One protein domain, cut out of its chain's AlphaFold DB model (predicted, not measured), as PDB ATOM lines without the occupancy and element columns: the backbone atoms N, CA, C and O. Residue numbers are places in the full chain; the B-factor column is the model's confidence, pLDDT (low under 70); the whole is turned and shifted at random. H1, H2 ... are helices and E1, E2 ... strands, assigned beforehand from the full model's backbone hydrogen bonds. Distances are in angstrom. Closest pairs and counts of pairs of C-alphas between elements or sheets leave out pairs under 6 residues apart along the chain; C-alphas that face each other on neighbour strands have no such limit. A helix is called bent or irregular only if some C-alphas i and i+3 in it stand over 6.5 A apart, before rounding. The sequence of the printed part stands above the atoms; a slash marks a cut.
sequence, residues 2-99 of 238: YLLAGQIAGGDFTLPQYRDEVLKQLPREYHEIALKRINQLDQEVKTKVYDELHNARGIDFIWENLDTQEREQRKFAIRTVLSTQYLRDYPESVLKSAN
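Overview. This is residues 2 to 99 of the 238 residues of an uncharacterized protein of Escherichia coli (UniProt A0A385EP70). A small two-stranded parallel sheet, E1 and E2, has the first part of H1, near E1, and H4, near E2, packed over one face. At one end of the resulting rod, H1 turns at a kink of 95 degrees near residue 18, and H2 folds back toward the sheet; H3 is near the other end, and the short H5 is beside H4. The printed part has 98 residues with five named helices and two named strands, in the order H1 H2 E1 H3 H4 E2 H5, and the class is mostly helix. The whole is loose, with a radius of gyration of the C-alphas of 15.8 A and spans of 51 by 23 by 17 A.

Arrangement. H1, residues 2 to 25, is irregular, with C-alphas 17 and 20 8.2 A apart. With residues 13 to 23 alone it touches H2, residues 28 to 43, at a steep tilt of 56 degrees, opposite ways; the closest C-alphas are those of Pro 16 and Ile 38, 5.1 A apart. H2 is irregular too, with C-alphas 29 and 32 7.3 A apart. E1, residues 46 to 50, and E2, residues 78 to 82, are parallel neighbours at 19 degrees, with N 48 and O 79 at 2.8 A and N 50 and O 81 at 2.9 A, within hydrogen-bond range. The closest C-alphas of H1 and E1, Gly 10 and Lys 48, are 6.8 A apart. H3, residues 53 to 56, is close to but not clearly touching H4, residues 60 to 76, with the C-alphas of Ala 56 and Ile 62 closest at 6.8 A. E1, H3, H4 and E2 form a strand-helix-strand unit, two parallel strands with helices between, and its crossover is right-handed. H4 touches H1 at a steep tilt of 44 degrees, the same way, closest at the C-alphas of Leu 3 and Ile 62, 7.0 A. H5, residues 92 to 97, is close to but not clearly touching H4, closest at the C-alphas of Asp 67 and Val 94, 6.3 A. Every O i to N i+4 pair is within hydrogen-bond range in H5, against 11 of 20 in H1, 10 of 12 in H2 and 11 of 13 in H4; H3 is too short for such a pair.

Along the chain. H1 begins at C-alpha 2, (-8.975, 42.120, 10.288), and is 28.5 A long. H2 is 23.3 A long, and E1 13.4 A, beginning at C-alpha 46, (-8.404, 38.146, -6.801). After the four-residue H3, H4 is 25.0 A long; it is neither bent nor irregular, but only just: C-alphas 72 and 75 are 6.3 A apart. E2 is 13.1 A long, and H5 ends at C-alpha 97, (-18.592, 52.913, -2.938).

Size, cuts and confidence. The two C-alphas farthest apart, those of Glu 29 and Arg 88, are 51.2 A apart. The printed part has no cut, and no link is long. The mean pLDDT of the printed part is 89.4, and no printed residue is under 70.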
ATOM      1  N   TYR A   2      -8.574  42.075  11.707       87.75
ATOM      2  CA  TYR A   2      -8.975  42.120  10.288       87.75
ATOM      3  C   TYR A   2      -7.881  42.561   9.308       87.75
ATOM      4  O   TYR A   2      -7.596  41.837   8.363       87.75
ATOM      5  N   LEU A   3      -7.234  43.706   9.548       88.88
ATOM      6  CA  LEU A   3      -6.210  44.229   8.632       88.88
ATOM      7  C   LEU A   3      -4.972  43.324   8.556       88.88
ATOM      8  O   LEU A   3      -4.468  43.059   7.470       88.88
ATOM      9  N   LEU A   4      -4.525  42.789   9.698       90.56
ATOM     10  CA  LEU A   4      -3.416  41.832   9.746       90.56
ATOM     11  C   LEU A   4      -3.773  40.530   9.019       90.56
ATOM     12  O   LEU A   4      -2.989  40.048   8.210       90.56
ATOM     13  N   ALA A   5      -4.965  39.982   9.270       90.56
ATOM     14  CA  ALA A   5      -5.444  38.785   8.587       90.56
ATOM     15  C   ALA A   5      -5.557  39.015   7.072       90.56
ATOM     16  O   ALA A   5      -5.121  38.173   6.294       90.56
ATOM     17  N   GLY A   6      -6.059  40.180   6.648       89.12
ATOM     18  CA  GLY A   6      -6.116  40.577   5.242       89.12
ATOM     19  C   GLY A   6      -4.735  40.693   4.592       89.12
ATOM     20  O   GLY A   6      -4.567  40.299   3.437       89.12
ATOM     21  N   GLN A   7      -3.736  41.174   5.338       90.06
ATOM     22  CA  GLN A   7      -2.352  41.238   4.871       90.06
ATOM     23  C   GLN A   7      -1.717  39.849   4.746       90.06
ATOM     24  O   GLN A   7      -1.034  39.579   3.764       90.06
ATOM     25  N   ILE A   8      -1.958  38.952   5.702       91.19
ATOM     26  CA  ILE A   8      -1.432  37.580   5.652       91.19
ATOM     27  C   ILE A   8      -2.097  36.778   4.525       91.19
ATOM     28  O   ILE A   8      -1.417  36.059   3.802       91.19
ATOM     29  N   ALA A   9      -3.417  36.899   4.366       90.00
ATOM     30  CA  ALA A   9      -4.186  36.079   3.432       90.00
ATOM     31  C   ALA A   9      -4.111  36.551   1.972       90.00
ATOM     32  O   ALA A   9      -4.309  35.746   1.066       90.00
ATOM     33  N   GLY A  10      -3.879  37.844   1.732       88.25
ATOM     34  CA  GLY A  10      -3.873  38.395   0.374       88.25
ATOM     35  C   GLY A  10      -3.054  39.671   0.226       88.25
ATOM     36  O   GLY A  10      -3.348  40.496  -0.641       88.25
ATOM     37  N   GLY A  11      -2.068  39.897   1.093       86.06
ATOM     38  CA  GLY A  11      -1.109  40.991   0.931       86.06
ATOM     39  C   GLY A  11      -0.246  40.817  -0.318       86.06
ATOM     40  O   GLY A  11       0.165  41.802  -0.914       86.06
ATOM     41  N   ASP A  12      -0.044  39.582  -0.774       88.81
ATOM     42  CA  ASP A  12       0.695  39.282  -1.998       88.81
ATOM     43  C   ASP A  12      -0.064  39.688  -3.272       88.81
ATOM     44  O   ASP A  12       0.553  39.879  -4.315       88.81
ATOM     45  N   PHE A  13      -1.383  39.905  -3.204       91.31
ATOM     46  CA  PHE A  13      -2.181  40.334  -4.360       91.31
ATOM     47  C   PHE A  13      -1.722  41.676  -4.937       91.31
ATOM     48  O   PHE A  13      -2.017  41.965  -6.099       91.31
ATOM     49  N   THR A  14      -1.006  42.478  -4.143       88.44
ATOM     50  CA  THR A  14      -0.455  43.760  -4.577       88.44
ATOM     51  C   THR A  14       0.949  43.670  -5.173       88.44
ATOM     52  O   THR A  14       1.448  44.654  -5.712       88.44
ATOM     53  N   LEU A  15       1.586  42.492  -5.166       89.94
ATOM     54  CA  LEU A  15       2.928  42.297  -5.728       89.94
ATOM     55  C   LEU A  15       3.091  42.786  -7.175       89.94
ATOM     56  O   LEU A  15       4.149  43.344  -7.460       89.94
ATOM     57  N   PRO A  16       2.099  42.657  -8.084       90.44
ATOM     58  CA  PRO A  16       2.227  43.222  -9.426       90.44
ATOM     59  C   PRO A  16       2.508  44.728  -9.447       90.44
ATOM     60  O   PRO A  16       3.198  45.198 -10.345       90.44
ATOM     61  N   GLN A  17       2.039  45.478  -8.442       87.50
ATOM     62  CA  GLN A  17       2.300  46.916  -8.331       87.50
ATOM     63  C   GLN A  17       3.735  47.242  -7.924       87.50
ATOM     64  O   GLN A  17       4.219  48.320  -8.245       87.50
ATOM     65  N   TYR A  18       4.404  46.315  -7.241       89.88
ATOM     66  CA  TYR A  18       5.753  46.498  -6.710       89.88
ATOM     67  C   TYR A  18       6.785  45.669  -7.480       89.88
ATOM     68  O   TYR A  18       7.813  45.270  -6.931       89.88
ATOM     69  N   ARG A  19       6.494  45.336  -8.745       91.00
ATOM     70  CA  ARG A  19       7.334  44.458  -9.570       91.00
ATOM     71  C   ARG A  19       8.783  44.935  -9.612       91.00
ATOM     72  O   ARG A  19       9.692  44.136  -9.396       91.00
ATOM     73  N   ASP A  20       8.996  46.215  -9.888       92.62
ATOM     74  CA  ASP A  20      10.338  46.764 -10.062       92.62
ATOM     75  C   ASP A  20      11.092  46.837  -8.731       92.62
ATOM     76  O   ASP A  20      12.286  46.548  -8.679       92.62
ATOM     77  N   GLU A  21      10.408  47.179  -7.639       93.19
ATOM     78  CA  GLU A  21      10.963  47.178  -6.286       93.19
ATOM     79  C   GLU A  21      11.375  45.771  -5.855       93.19
ATOM     80  O   GLU A  21      12.484  45.586  -5.349       93.19
ATOM     81  N   VAL A  22      10.520  44.774  -6.110       90.31
ATOM     82  CA  VAL A  22      10.815  43.366  -5.830       90.31
ATOM     83  C   VAL A  22      12.068  42.947  -6.589       90.31
ATOM     84  O   VAL A  22      13.007  42.463  -5.971       90.31
ATOM     85  N   LEU A  23      12.148  43.195  -7.901       92.75
ATOM     86  CA  LEU A  23      13.315  42.806  -8.706       92.75
ATOM     87  C   LEU A  23      14.608  43.528  -8.305       92.75
ATOM     88  O   LEU A  23      15.689  42.958  -8.443       92.75
ATOM     89  N   LYS A  24      14.517  44.765  -7.804       94.81
ATOM     90  CA  LYS A  24      15.676  45.512  -7.289       94.81
ATOM     91  C   LYS A  24      16.217  44.931  -5.985       94.81
ATOM     92  O   LYS A  24      17.423  44.992  -5.765       94.81
ATOM     93  N   GLN A  25      15.347  44.416  -5.117       93.69
ATOM     94  CA  GLN A  25      15.733  43.903  -3.798       93.69
ATOM     95  C   GLN A  25      16.047  42.402  -3.799       93.69
ATOM     96  O   GLN A  25      16.811  41.934  -2.956       93.69
ATOM     97  N   LEU A  26      15.468  41.643  -4.730       93.88
ATOM     98  CA  LEU A  26      15.680  40.205  -4.833       93.88
ATOM     99  C   LEU A  26      16.996  39.895  -5.571       93.88
ATOM    100  O   LEU A  26      17.238  40.467  -6.641       93.88
ATOM    101  N   PRO A  27      17.815  38.943  -5.084       95.25
ATOM    102  CA  PRO A  27      18.927  38.400  -5.859       95.25
ATOM    103  C   PRO A  27      18.454  37.838  -7.206       95.25
ATOM    104  O   PRO A  27      17.337  37.317  -7.318       95.25
ATOM    105  N   ARG A  28      19.306  37.942  -8.234       93.69
ATOM    106  CA  ARG A  28      18.950  37.596  -9.622       93.69
ATOM    107  C   ARG A  28      18.495  36.146  -9.777       93.69
ATOM    108  O   ARG A  28      17.652  35.880 -10.628       93.69
ATOM    109  N   GLU A  29      18.997  35.228  -8.951       95.62
ATOM    110  CA  GLU A  29      18.635  33.807  -9.008       95.62
ATOM    111  C   GLU A  29      17.141  33.568  -8.732       95.62
ATOM    112  O   GLU A  29      16.569  32.597  -9.219       95.62
ATOM    113  N   TYR A  30      16.482  34.467  -7.995       94.69
ATOM    114  CA  TYR A  30      15.067  34.338  -7.637       94.69
ATOM    115  C   TYR A  30      14.121  35.101  -8.578       94.69
ATOM    116  O   TYR A  30      12.899  35.003  -8.429       94.69
ATOM    117  N   HIS A  31      14.650  35.861  -9.547       94.31
ATOM    118  CA  HIS A  31      13.843  36.717 -10.428       94.31
ATOM    119  C   HIS A  31      12.821  35.920 -11.231       94.31
ATOM    120  O   HIS A  31      11.675  36.346 -11.338       94.31
ATOM    121  N   GLU A  32      13.197  34.752 -11.752       94.75
ATOM    122  CA  GLU A  32      12.295  33.919 -12.554       94.75
ATOM    123  C   GLU A  32      11.063  33.474 -11.749       94.75
ATOM    124  O   GLU A  32       9.925  33.636 -12.196       94.75
ATOM    125  N   ILE A  33      11.281  32.978 -10.527       93.94
ATOM    126  CA  ILE A  33      10.211  32.511  -9.636       93.94
ATOM    127  C   ILE A  33       9.301  33.681  -9.241       93.94
ATOM    128  O   ILE A  33       8.074  33.562  -9.308       93.94
ATOM    129  N   ALA A  34       9.887  34.825  -8.876       92.94
ATOM    130  CA  ALA A  34       9.133  36.019  -8.505       92.94
ATOM    131  C   ALA A  34       8.298  36.556  -9.678       92.94
ATOM    132  O   ALA A  34       7.108  36.828  -9.512       92.94
ATOM    133  N   LEU A  35       8.880  36.639 -10.878       94.81
ATOM    134  CA  LEU A  35       8.183  37.076 -12.088       94.81
ATOM    135  C   LEU A  35       7.033  36.144 -12.454       94.81
ATOM    136  O   LEU A  35       5.961  36.622 -12.817       94.81
ATOM    137  N   LYS A  36       7.218  34.827 -12.325       94.81
ATOM    138  CA  LYS A  36       6.147  33.857 -12.571       94.81
ATOM    139  C   LYS A  36       4.950  34.108 -11.652       94.81
ATOM    140  O   LYS A  36       3.818  34.140 -12.131       94.81
ATOM    141  N   ARG A  37       5.192  34.344 -10.356       92.75
ATOM    142  CA  ARG A  37       4.130  34.662  -9.387       92.75
ATOM    143  C   ARG A  37       3.479  36.017  -9.665       92.75
ATOM    144  O   ARG A  37       2.256  36.107  -9.641       92.75
ATOM    145  N   ILE A  38       4.273  37.047  -9.951       93.50
ATOM    146  CA  ILE A  38       3.779  38.390 -10.284       93.50
ATOM    147  C   ILE A  38       2.871  38.342 -11.515       93.50
ATOM    148  O   ILE A  38       1.751  38.838 -11.462       93.50
ATOM    149  N   ASN A  39       3.313  37.693 -12.593       93.12
ATOM    150  CA  ASN A  39       2.534  37.594 -13.826       93.12
ATOM    151  C   ASN A  39       1.241  36.794 -13.623       93.12
ATOM    152  O   ASN A  39       0.207  37.175 -14.159       93.12
ATOM    153  N   GLN A  40       1.280  35.717 -12.827       92.62
ATOM    154  CA  GLN A  40       0.070  34.979 -12.459       92.62
ATOM    155  C   GLN A  40      -0.933  35.898 -11.750       92.62
ATOM    156  O   GLN A  40      -2.094  35.981 -12.141       92.62
ATOM    157  N   LEU A  41      -0.475  36.611 -10.719       91.75
ATOM    158  CA  LEU A  41      -1.328  37.507  -9.947       91.75
ATOM    159  C   LEU A  41      -1.884  38.646 -10.801       91.75
ATOM    160  O   LEU A  41      -3.018  39.055 -10.582       91.75
ATOM    161  N   ASP A  42      -1.127  39.159 -11.765       90.38
ATOM    162  CA  ASP A  42      -1.576  40.238 -12.650       90.38
ATOM    163  C   ASP A  42      -2.707  39.802 -13.601       90.38
ATOM    164  O   ASP A  42      -3.583  40.594 -13.943       90.38
ATOM    165  N   GLN A  43      -2.738  38.521 -13.975       89.62
ATOM    166  CA  GLN A  43      -3.718  37.959 -14.912       89.62
ATOM    167  C   GLN A  43      -5.006  37.462 -14.242       89.62
ATOM    168  O   GLN A  43      -6.024  37.277 -14.911       89.62
ATOM    169  N   GLU A  44      -4.977  37.225 -12.933       90.44
ATOM    170  CA  GLU A  44      -6.111  36.689 -12.185       90.44
ATOM    171  C   GLU A  44      -6.968  37.802 -11.559       90.44
ATOM    172  O   GLU A  44      -6.481  38.861 -11.156       90.44
ATOM    173  N   VAL A  45      -8.271  37.536 -11.418       89.50
ATOM    174  CA  VAL A  45      -9.156  38.324 -10.549       89.50
ATOM    175  C   VAL A  45      -9.053  37.745  -9.145       89.50
ATOM    176  O   VAL A  45      -9.381  36.583  -8.916       89.50
ATOM    177  N   LYS A  46      -8.632  38.567  -8.187       91.62
ATOM    178  CA  LYS A  46      -8.404  38.146  -6.801       91.62
ATOM    179  C   LYS A  46      -9.555  38.638  -5.942       91.62
ATOM    180  O   LYS A  46     -10.043  39.742  -6.159       91.62
ATOM    181  N   THR A  47      -9.996  37.851  -4.964       91.44
ATOM    182  CA  THR A  47     -11.078  38.266  -4.059       91.44
ATOM    183  C   THR A  47     -10.626  38.186  -2.608       91.44
ATOM    184  O   THR A  47     -10.202  37.129  -2.153       91.44
ATOM    185  N   LYS A  48     -10.749  39.295  -1.873       91.44
ATOM    186  CA  LYS A  48     -10.602  39.345  -0.414       91.44
ATOM    187  C   LYS A  48     -11.985  39.354   0.220       91.44
ATOM    188  O   LYS A  48     -12.805  40.203  -0.124       91.44
ATOM    189  N   VAL A  49     -12.238  38.422   1.132       92.38
ATOM    190  CA  VAL A  49     -13.516  38.311   1.842       92.38
ATOM    191  C   VAL A  49     -13.288  38.627   3.313       92.38
ATOM    192  O   VAL A  49     -12.476  37.978   3.966       92.38
ATOM    193  N   TYR A  50     -14.006  39.624   3.816       92.12
ATOM    194  CA  TYR A  50     -14.028  39.996   5.224       92.12
ATOM    195  C   TYR A  50     -15.411  39.683   5.780       92.12
ATOM    196  O   TYR A  50     -16.399  40.290   5.359       92.12
ATOM    197  N   ASP A  51     -15.469  38.719   6.694       91.06
ATOM    198  CA  ASP A  51     -16.715  38.263   7.302       91.06
ATOM    199  C   ASP A  51     -16.918  38.832   8.710       91.06
ATOM    200  O   ASP A  51     -15.964  39.218   9.391       91.06
ATOM    201  N   GLU A  52     -18.178  38.898   9.132       89.88
ATOM    202  CA  GLU A  52     -18.606  39.395  10.441       89.88
ATOM    203  C   GLU A  52     -18.081  40.795  10.799       89.88
ATOM    204  O   GLU A  52     -17.719  41.079  11.943       89.88
ATOM    205  N   LEU A  53     -18.063  41.712   9.825       90.56
ATOM    206  CA  LEU A  53     -17.539  43.071  10.004       90.56
ATOM    207  C   LEU A  53     -18.347  43.952  10.965       90.56
ATOM    208  O   LEU A  53     -17.877  45.022  11.345       90.56
ATOM    209  N   HIS A  54     -19.511  43.495  11.426       87.12
ATOM    210  CA  HIS A  54     -20.222  44.127  12.537       87.12
ATOM    211  C   HIS A  54     -19.347  44.215  13.809       87.12
ATOM    212  O   HIS A  54     -19.491  45.142  14.602       87.12
ATOM    213  N   ASN A  55     -18.362  43.321  13.974       88.69
ATOM    214  CA  ASN A  55     -17.388  43.381  15.071       88.69
ATOM    215  C   ASN A  55     -16.408  44.562  14.967       88.69
ATOM    216  O   ASN A  55     -15.759  44.908  15.950       88.69
ATOM    217  N   ALA A  56     -16.272  45.176  13.787       88.00
ATOM    218  CA  ALA A  56     -15.446  46.365  13.574       88.00
ATOM    219  C   ALA A  56     -16.218  47.677  13.810       88.00
ATOM    220  O   ALA A  56     -15.697  48.766  13.554       88.00
ATOM    221  N   ARG A  57     -17.470  47.604  14.279       85.19
ATOM    222  CA  ARG A  57     -18.296  48.779  14.560       85.19
ATOM    223  C   ARG A  57     -17.603  49.718  15.554       85.19
ATOM    224  O   ARG A  57     -17.148  49.293  16.609       85.19
ATOM    225  N   GLY A  58     -17.570  51.010  15.219       84.06
ATOM    226  CA  GLY A  58     -16.968  52.052  16.059       84.06
ATOM    227  C   GLY A  58     -15.436  52.083  16.045       84.06
ATOM    228  O   GLY A  58     -14.843  52.814  16.830       84.06
ATOM    229  N   ILE A  59     -14.790  51.297  15.176       89.75
ATOM    230  CA  ILE A  59     -13.337  51.309  14.986       89.75
ATOM    231  C   ILE A  59     -13.029  51.918  13.616       89.75
ATOM    232  O   ILE A  59     -12.789  51.202  12.640       89.75
ATOM    233  N   ASP A  60     -13.034  53.247  13.549       88.12
ATOM    234  CA  ASP A  60     -12.898  54.007  12.296       88.12
ATOM    235  C   ASP A  60     -11.629  53.643  11.521       88.12
ATOM    236  O   ASP A  60     -11.677  53.453  10.309       88.12
ATOM    237  N   PHE A  61     -10.526  53.381  12.230       90.88
ATOM    238  CA  PHE A  61      -9.269  52.937  11.626       90.88
ATOM    239  C   PHE A  61      -9.432  51.710  10.715       90.88
ATOM    240  O   PHE A  61      -8.800  51.636   9.662       90.88
ATOM    241  N   ILE A  62     -10.269  50.730  11.080       90.94
ATOM    242  CA  ILE A  62     -10.482  49.544  10.235       90.94
ATOM    243  C   ILE A  62     -11.229  49.940   8.962       90.94
ATOM    244  O   ILE A  62     -10.841  49.524   7.870       90.94
ATOM    245  N   TRP A  63     -12.270  50.757   9.091       89.31
ATOM    246  CA  TRP A  63     -13.099  51.181   7.969       89.31
ATOM    247  C   TRP A  63     -12.356  52.073   6.981       89.31
ATOM    248  O   TRP A  63     -12.448  51.843   5.779       89.31
ATOM    249  N   GLU A  64     -11.588  53.040   7.478       89.00
ATOM    250  CA  GLU A  64     -10.759  53.922   6.656       89.00
ATOM    251  C   GLU A  64      -9.742  53.122   5.841       89.00
ATOM    252  O   GLU A  64      -9.589  53.341   4.639       89.00
ATOM    253  N   ASN A  65      -9.093  52.132   6.461       89.06
ATOM    254  CA  ASN A  65      -8.172  51.249   5.751       89.06
ATOM    255  C   ASN A  65      -8.886  50.396   4.694       89.06
ATOM    256  O   ASN A  65      -8.351  50.217   3.603       89.06
ATOM    257  N   LEU A  66     -10.079  49.868   4.989       88.31
ATOM    258  CA  LEU A  66     -10.849  49.074   4.026       88.31
ATOM    259  C   LEU A  66     -11.348  49.915   2.838       88.31
ATOM    260  O   LEU A  66     -11.295  49.425   1.709       88.31
ATOM    261  N   ASP A  67     -11.782  51.161   3.060       86.06
ATOM    262  CA  ASP A  67     -12.199  52.080   1.986       86.06
ATOM    263  C   ASP A  67     -11.005  52.482   1.106       86.06
ATOM    264  O   ASP A  67     -11.075  52.374  -0.120       86.06
ATOM    265  N   THR A  68      -9.867  52.852   1.707       85.81
ATOM    266  CA  THR A  68      -8.634  53.136   0.953       85.81
ATOM    267  C   THR A  68      -8.197  51.929   0.126       85.81
ATOM    268  O   THR A  68      -7.960  52.055  -1.079       85.81
ATOM    269  N   GLN A  69      -8.162  50.741   0.738       83.50
ATOM    270  CA  GLN A  69      -7.785  49.516   0.041       83.50
ATOM    271  C   GLN A  69      -8.719  49.209  -1.130       83.50
ATOM    272  O   GLN A  69      -8.221  48.874  -2.198       83.50
ATOM    273  N   GLU A  70     -10.040  49.326  -0.975       82.69
ATOM    274  CA  GLU A  70     -10.989  49.075  -2.071       82.69
ATOM    275  C   GLU A  70     -10.700  49.968  -3.282       82.69
ATOM    276  O   GLU A  70     -10.593  49.470  -4.408       82.69
ATOM    277  N   ARG A  71     -10.482  51.265  -3.046       80.44
ATOM    278  CA  ARG A  71     -10.243  52.250  -4.109       80.44
ATOM    279  C   ARG A  71      -8.943  52.001  -4.864       80.44
ATOM    280  O   ARG A  71      -8.902  52.148  -6.089       80.44
ATOM    281  N   GLU A  72      -7.883  51.635  -4.152       83.38
ATOM    282  CA  GLU A  72      -6.573  51.355  -4.744       83.38
ATOM    283  C   GLU A  72      -6.565  50.012  -5.478       83.38
ATOM    284  O   GLU A  72      -6.147  49.920  -6.635       83.38
ATOM    285  N   GLN A  73      -7.087  48.973  -4.828       83.62
ATOM    286  CA  GLN A  73      -7.017  47.587  -5.285       83.62
ATOM    287  C   GLN A  73      -7.939  47.312  -6.487       83.62
ATOM    288  O   GLN A  73      -7.630  46.450  -7.318       83.62
ATOM    289  N   ARG A  74      -9.015  48.097  -6.669       77.44
ATOM    290  CA  ARG A  74      -9.937  47.985  -7.815       77.44
ATOM    291  C   ARG A  74      -9.239  48.096  -9.174       77.44
ATOM    292  O   ARG A  74      -9.662  47.441 -10.126       77.44
ATOM    293  N   LYS A  75      -8.171  48.897  -9.276       81.00
ATOM    294  CA  LYS A  75      -7.400  49.075 -10.523       81.00
ATOM    295  C   LYS A  75      -6.633  47.815 -10.936       81.00
ATOM    296  O   LYS A  75      -6.294  47.675 -12.103       81.00
ATOM    297  N   PHE A  76      -6.415  46.895 -10.000       82.69
ATOM    298  CA  PHE A  76      -5.590  45.698 -10.173       82.69
ATOM    299  C   PHE A  76      -6.413  44.407 -10.142       82.69
ATOM    300  O   PHE A  76      -5.912  43.340  -9.775       82.69
ATOM    301  N   ALA A  77      -7.702  44.513 -10.487       85.56
ATOM    302  CA  ALA A  77      -8.647  43.398 -10.506       85.56
ATOM    303  C   ALA A  77      -8.740  42.640  -9.166       85.56
ATOM    304  O   ALA A  77      -9.020  41.440  -9.126       85.56
ATOM    305  N   ILE A  78      -8.513  43.339  -8.053       89.56
ATOM    306  CA  ILE A  78      -8.741  42.808  -6.713       89.56
ATOM    307  C   ILE A  78     -10.121  43.288  -6.261       89.56
ATOM    308  O   ILE A  78     -10.403  44.485  -6.198       89.56
ATOM    309  N   ARG A  79     -10.998  42.335  -5.959       89.00
ATOM    310  CA  ARG A  79     -12.343  42.563  -5.446       89.00
ATOM    311  C   ARG A  79     -12.357  42.388  -3.935       89.00
ATOM    312  O   ARG A  79     -11.899  41.370  -3.424       89.00
ATOM    313  N   THR A  80     -13.005  43.312  -3.241       89.12
ATOM    314  CA  THR A  80     -13.301  43.166  -1.815       89.12
ATOM    315  C   THR A  80     -14.766  42.787  -1.622       89.12
ATOM    316  O   THR A  80     -15.662  43.369  -2.234       89.12
ATOM    317  N   VAL A  81     -15.013  41.782  -0.788       91.88
ATOM    318  CA  VAL A  81     -16.341  41.366  -0.337       91.88
ATOM    319  C   VAL A  81     -16.403  41.590   1.165       91.88
ATOM    320  O   VAL A  81     -15.577  41.070   1.910       91.88
ATOM    321  N   LEU A  82     -17.379  42.384   1.589       92.25
ATOM    322  CA  LEU A  82     -17.612  42.737   2.982       92.25
ATOM    323  C   LEU A  82     -18.944  42.111   3.410       92.25
ATOM    324  O   LEU A  82     -19.968  42.401   2.788       92.25
ATOM    325  N   SER A  83     -18.945  41.289   4.457       92.12
ATOM    326  CA  SER A  83     -20.139  40.622   4.994       92.12
ATOM    327  C   SER A  83     -20.463  41.111   6.410       92.12
ATOM    328  O   SER A  83     -19.576  41.283   7.250       92.12
ATOM    329  N   THR A  84     -21.748  41.370   6.662       90.38
ATOM    330  CA  THR A  84     -22.277  41.855   7.943       90.38
ATOM    331  C   THR A  84     -23.735  41.449   8.127       90.38
ATOM    332  O   THR A  84     -24.477  41.298   7.156       90.38
ATOM    333  N   GLN A  85     -24.161  41.344   9.385       86.44
ATOM    334  CA  GLN A  85     -25.563  41.159   9.761       86.44
ATOM    335  C   GLN A  85     -26.331  42.490   9.831       86.44
ATOM    336  O   GLN A  85     -27.557  42.502   9.727       86.44
ATOM    337  N   TYR A  86     -25.624  43.615   9.983       87.06
ATOM    338  CA  TYR A  86     -26.219  44.940  10.150       87.06
ATOM    339  C   TYR A  86     -25.645  45.921   9.124       87.06
ATOM    340  O   TYR A  86     -24.496  46.350   9.217       87.06
ATOM    341  N   LEU A  87     -26.474  46.323   8.156       87.00
ATOM    342  CA  LEU A  87     -26.119  47.318   7.130       87.00
ATOM    343  C   LEU A  87     -25.722  48.672   7.725       87.00
ATOM    344  O   LEU A  87     -24.883  49.373   7.174       87.00
ATOM    345  N   ARG A  88     -26.340  49.036   8.851       85.62
ATOM    346  CA  ARG A  88     -26.135  50.317   9.539       85.62
ATOM    347  C   ARG A  88     -24.780  50.437  10.227       85.62
ATOM    348  O   ARG A  88     -24.403  51.541  10.597       85.62
ATOM    349  N   ASP A  89     -24.080  49.321  10.414       85.94
ATOM    350  CA  ASP A  89     -22.740  49.333  10.998       85.94
ATOM    351  C   ASP A  89     -21.691  49.810   9.985       85.94
ATOM    352  O   ASP A  89     -20.568  50.126  10.372       85.94
ATOM    353  N   TYR A  90     -22.040  49.868   8.693       88.50
ATOM    354  CA  TYR A  90     -21.125  50.314   7.650       88.50
ATOM    355  C   TYR A  90     -21.167  51.837   7.517       88.50
ATOM    356  O   TYR A  90     -22.255  52.413   7.413       88.50
ATOM    357  N   PRO A  91     -20.000  52.496   7.432       87.94
ATOM    358  CA  PRO A  91     -19.935  53.914   7.118       87.94
ATOM    359  C   PRO A  91     -20.583  54.229   5.771       87.94
ATOM    360  O   PRO A  91     -20.519  53.447   4.818       87.94
ATOM    361  N   GLU A  92     -21.155  55.426   5.664       86.81
ATOM    362  CA  GLU A  92     -21.836  55.879   4.449       86.81
ATOM    363  C   GLU A  92     -20.905  55.876   3.224       86.81
ATOM    364  O   GLU A  92     -21.343  55.553   2.119       86.81
ATOM    365  N   SER A  93     -19.609  56.160   3.407       85.50
ATOM    366  CA  SER A  93     -18.600  56.083   2.342       85.50
ATOM    367  C   SER A  93     -18.514  54.685   1.722       85.50
ATOM    368  O   SER A  93     -18.535  54.564   0.498       85.50
ATOM    369  N   VAL A  94     -18.518  53.638   2.551       87.56
ATOM    370  CA  VAL A  94     -18.469  52.231   2.125       87.56
ATOM    371  C   VAL A  94     -19.766  51.834   1.413       87.56
ATOM    372  O   VAL A  94     -19.741  51.197   0.359       87.56
ATOM    373  N   LEU A  95     -20.922  52.253   1.936       89.31
ATOM    374  CA  LEU A  95     -22.214  52.008   1.283       89.31
ATOM    375  C   LEU A  95     -22.303  52.718  -0.081       89.31
ATOM    376  O   LEU A  95     -22.840  52.174  -1.051       89.31
ATOM    377  N   LYS A  96     -21.741  53.926  -0.193       85.44
ATOM    378  CA  LYS A  96     -21.677  54.701  -1.439       85.44
ATOM    379  C   LYS A  96     -20.618  54.211  -2.420       85.44
ATOM    380  O   LYS A  96     -20.822  54.419  -3.611       85.44
ATOM    381  N   SER A  97     -19.566  53.511  -2.007       83.50
ATOM    382  CA  SER A  97     -18.592  52.913  -2.938       83.50
ATOM    383  C   SER A  97     -19.010  51.522  -3.437       83.50
ATOM    384  O   SER A  97     -18.664  51.133  -4.554       83.50
ATOM    385  N   ALA A  98     -19.837  50.797  -2.675       88.38
ATOM    386  CA  ALA A  98     -20.271  49.442  -3.010       88.38
ATOM    387  C   ALA A  98     -20.970  49.337  -4.385       88.38
ATOM    388  O   ALA A  98     -22.077  49.834  -4.601       88.38
ATOM    389  N   ASN A  99     -20.353  48.634  -5.341       88.94
ATOM    390  CA  ASN A  99     -20.945  48.431  -6.674       88.94
ATOM    391  C   ASN A  99     -22.033  47.348  -6.688       88.94
ATOM    392  O   ASN A  99     -22.878  47.313  -7.583       88.94
TER     393      ASN A  99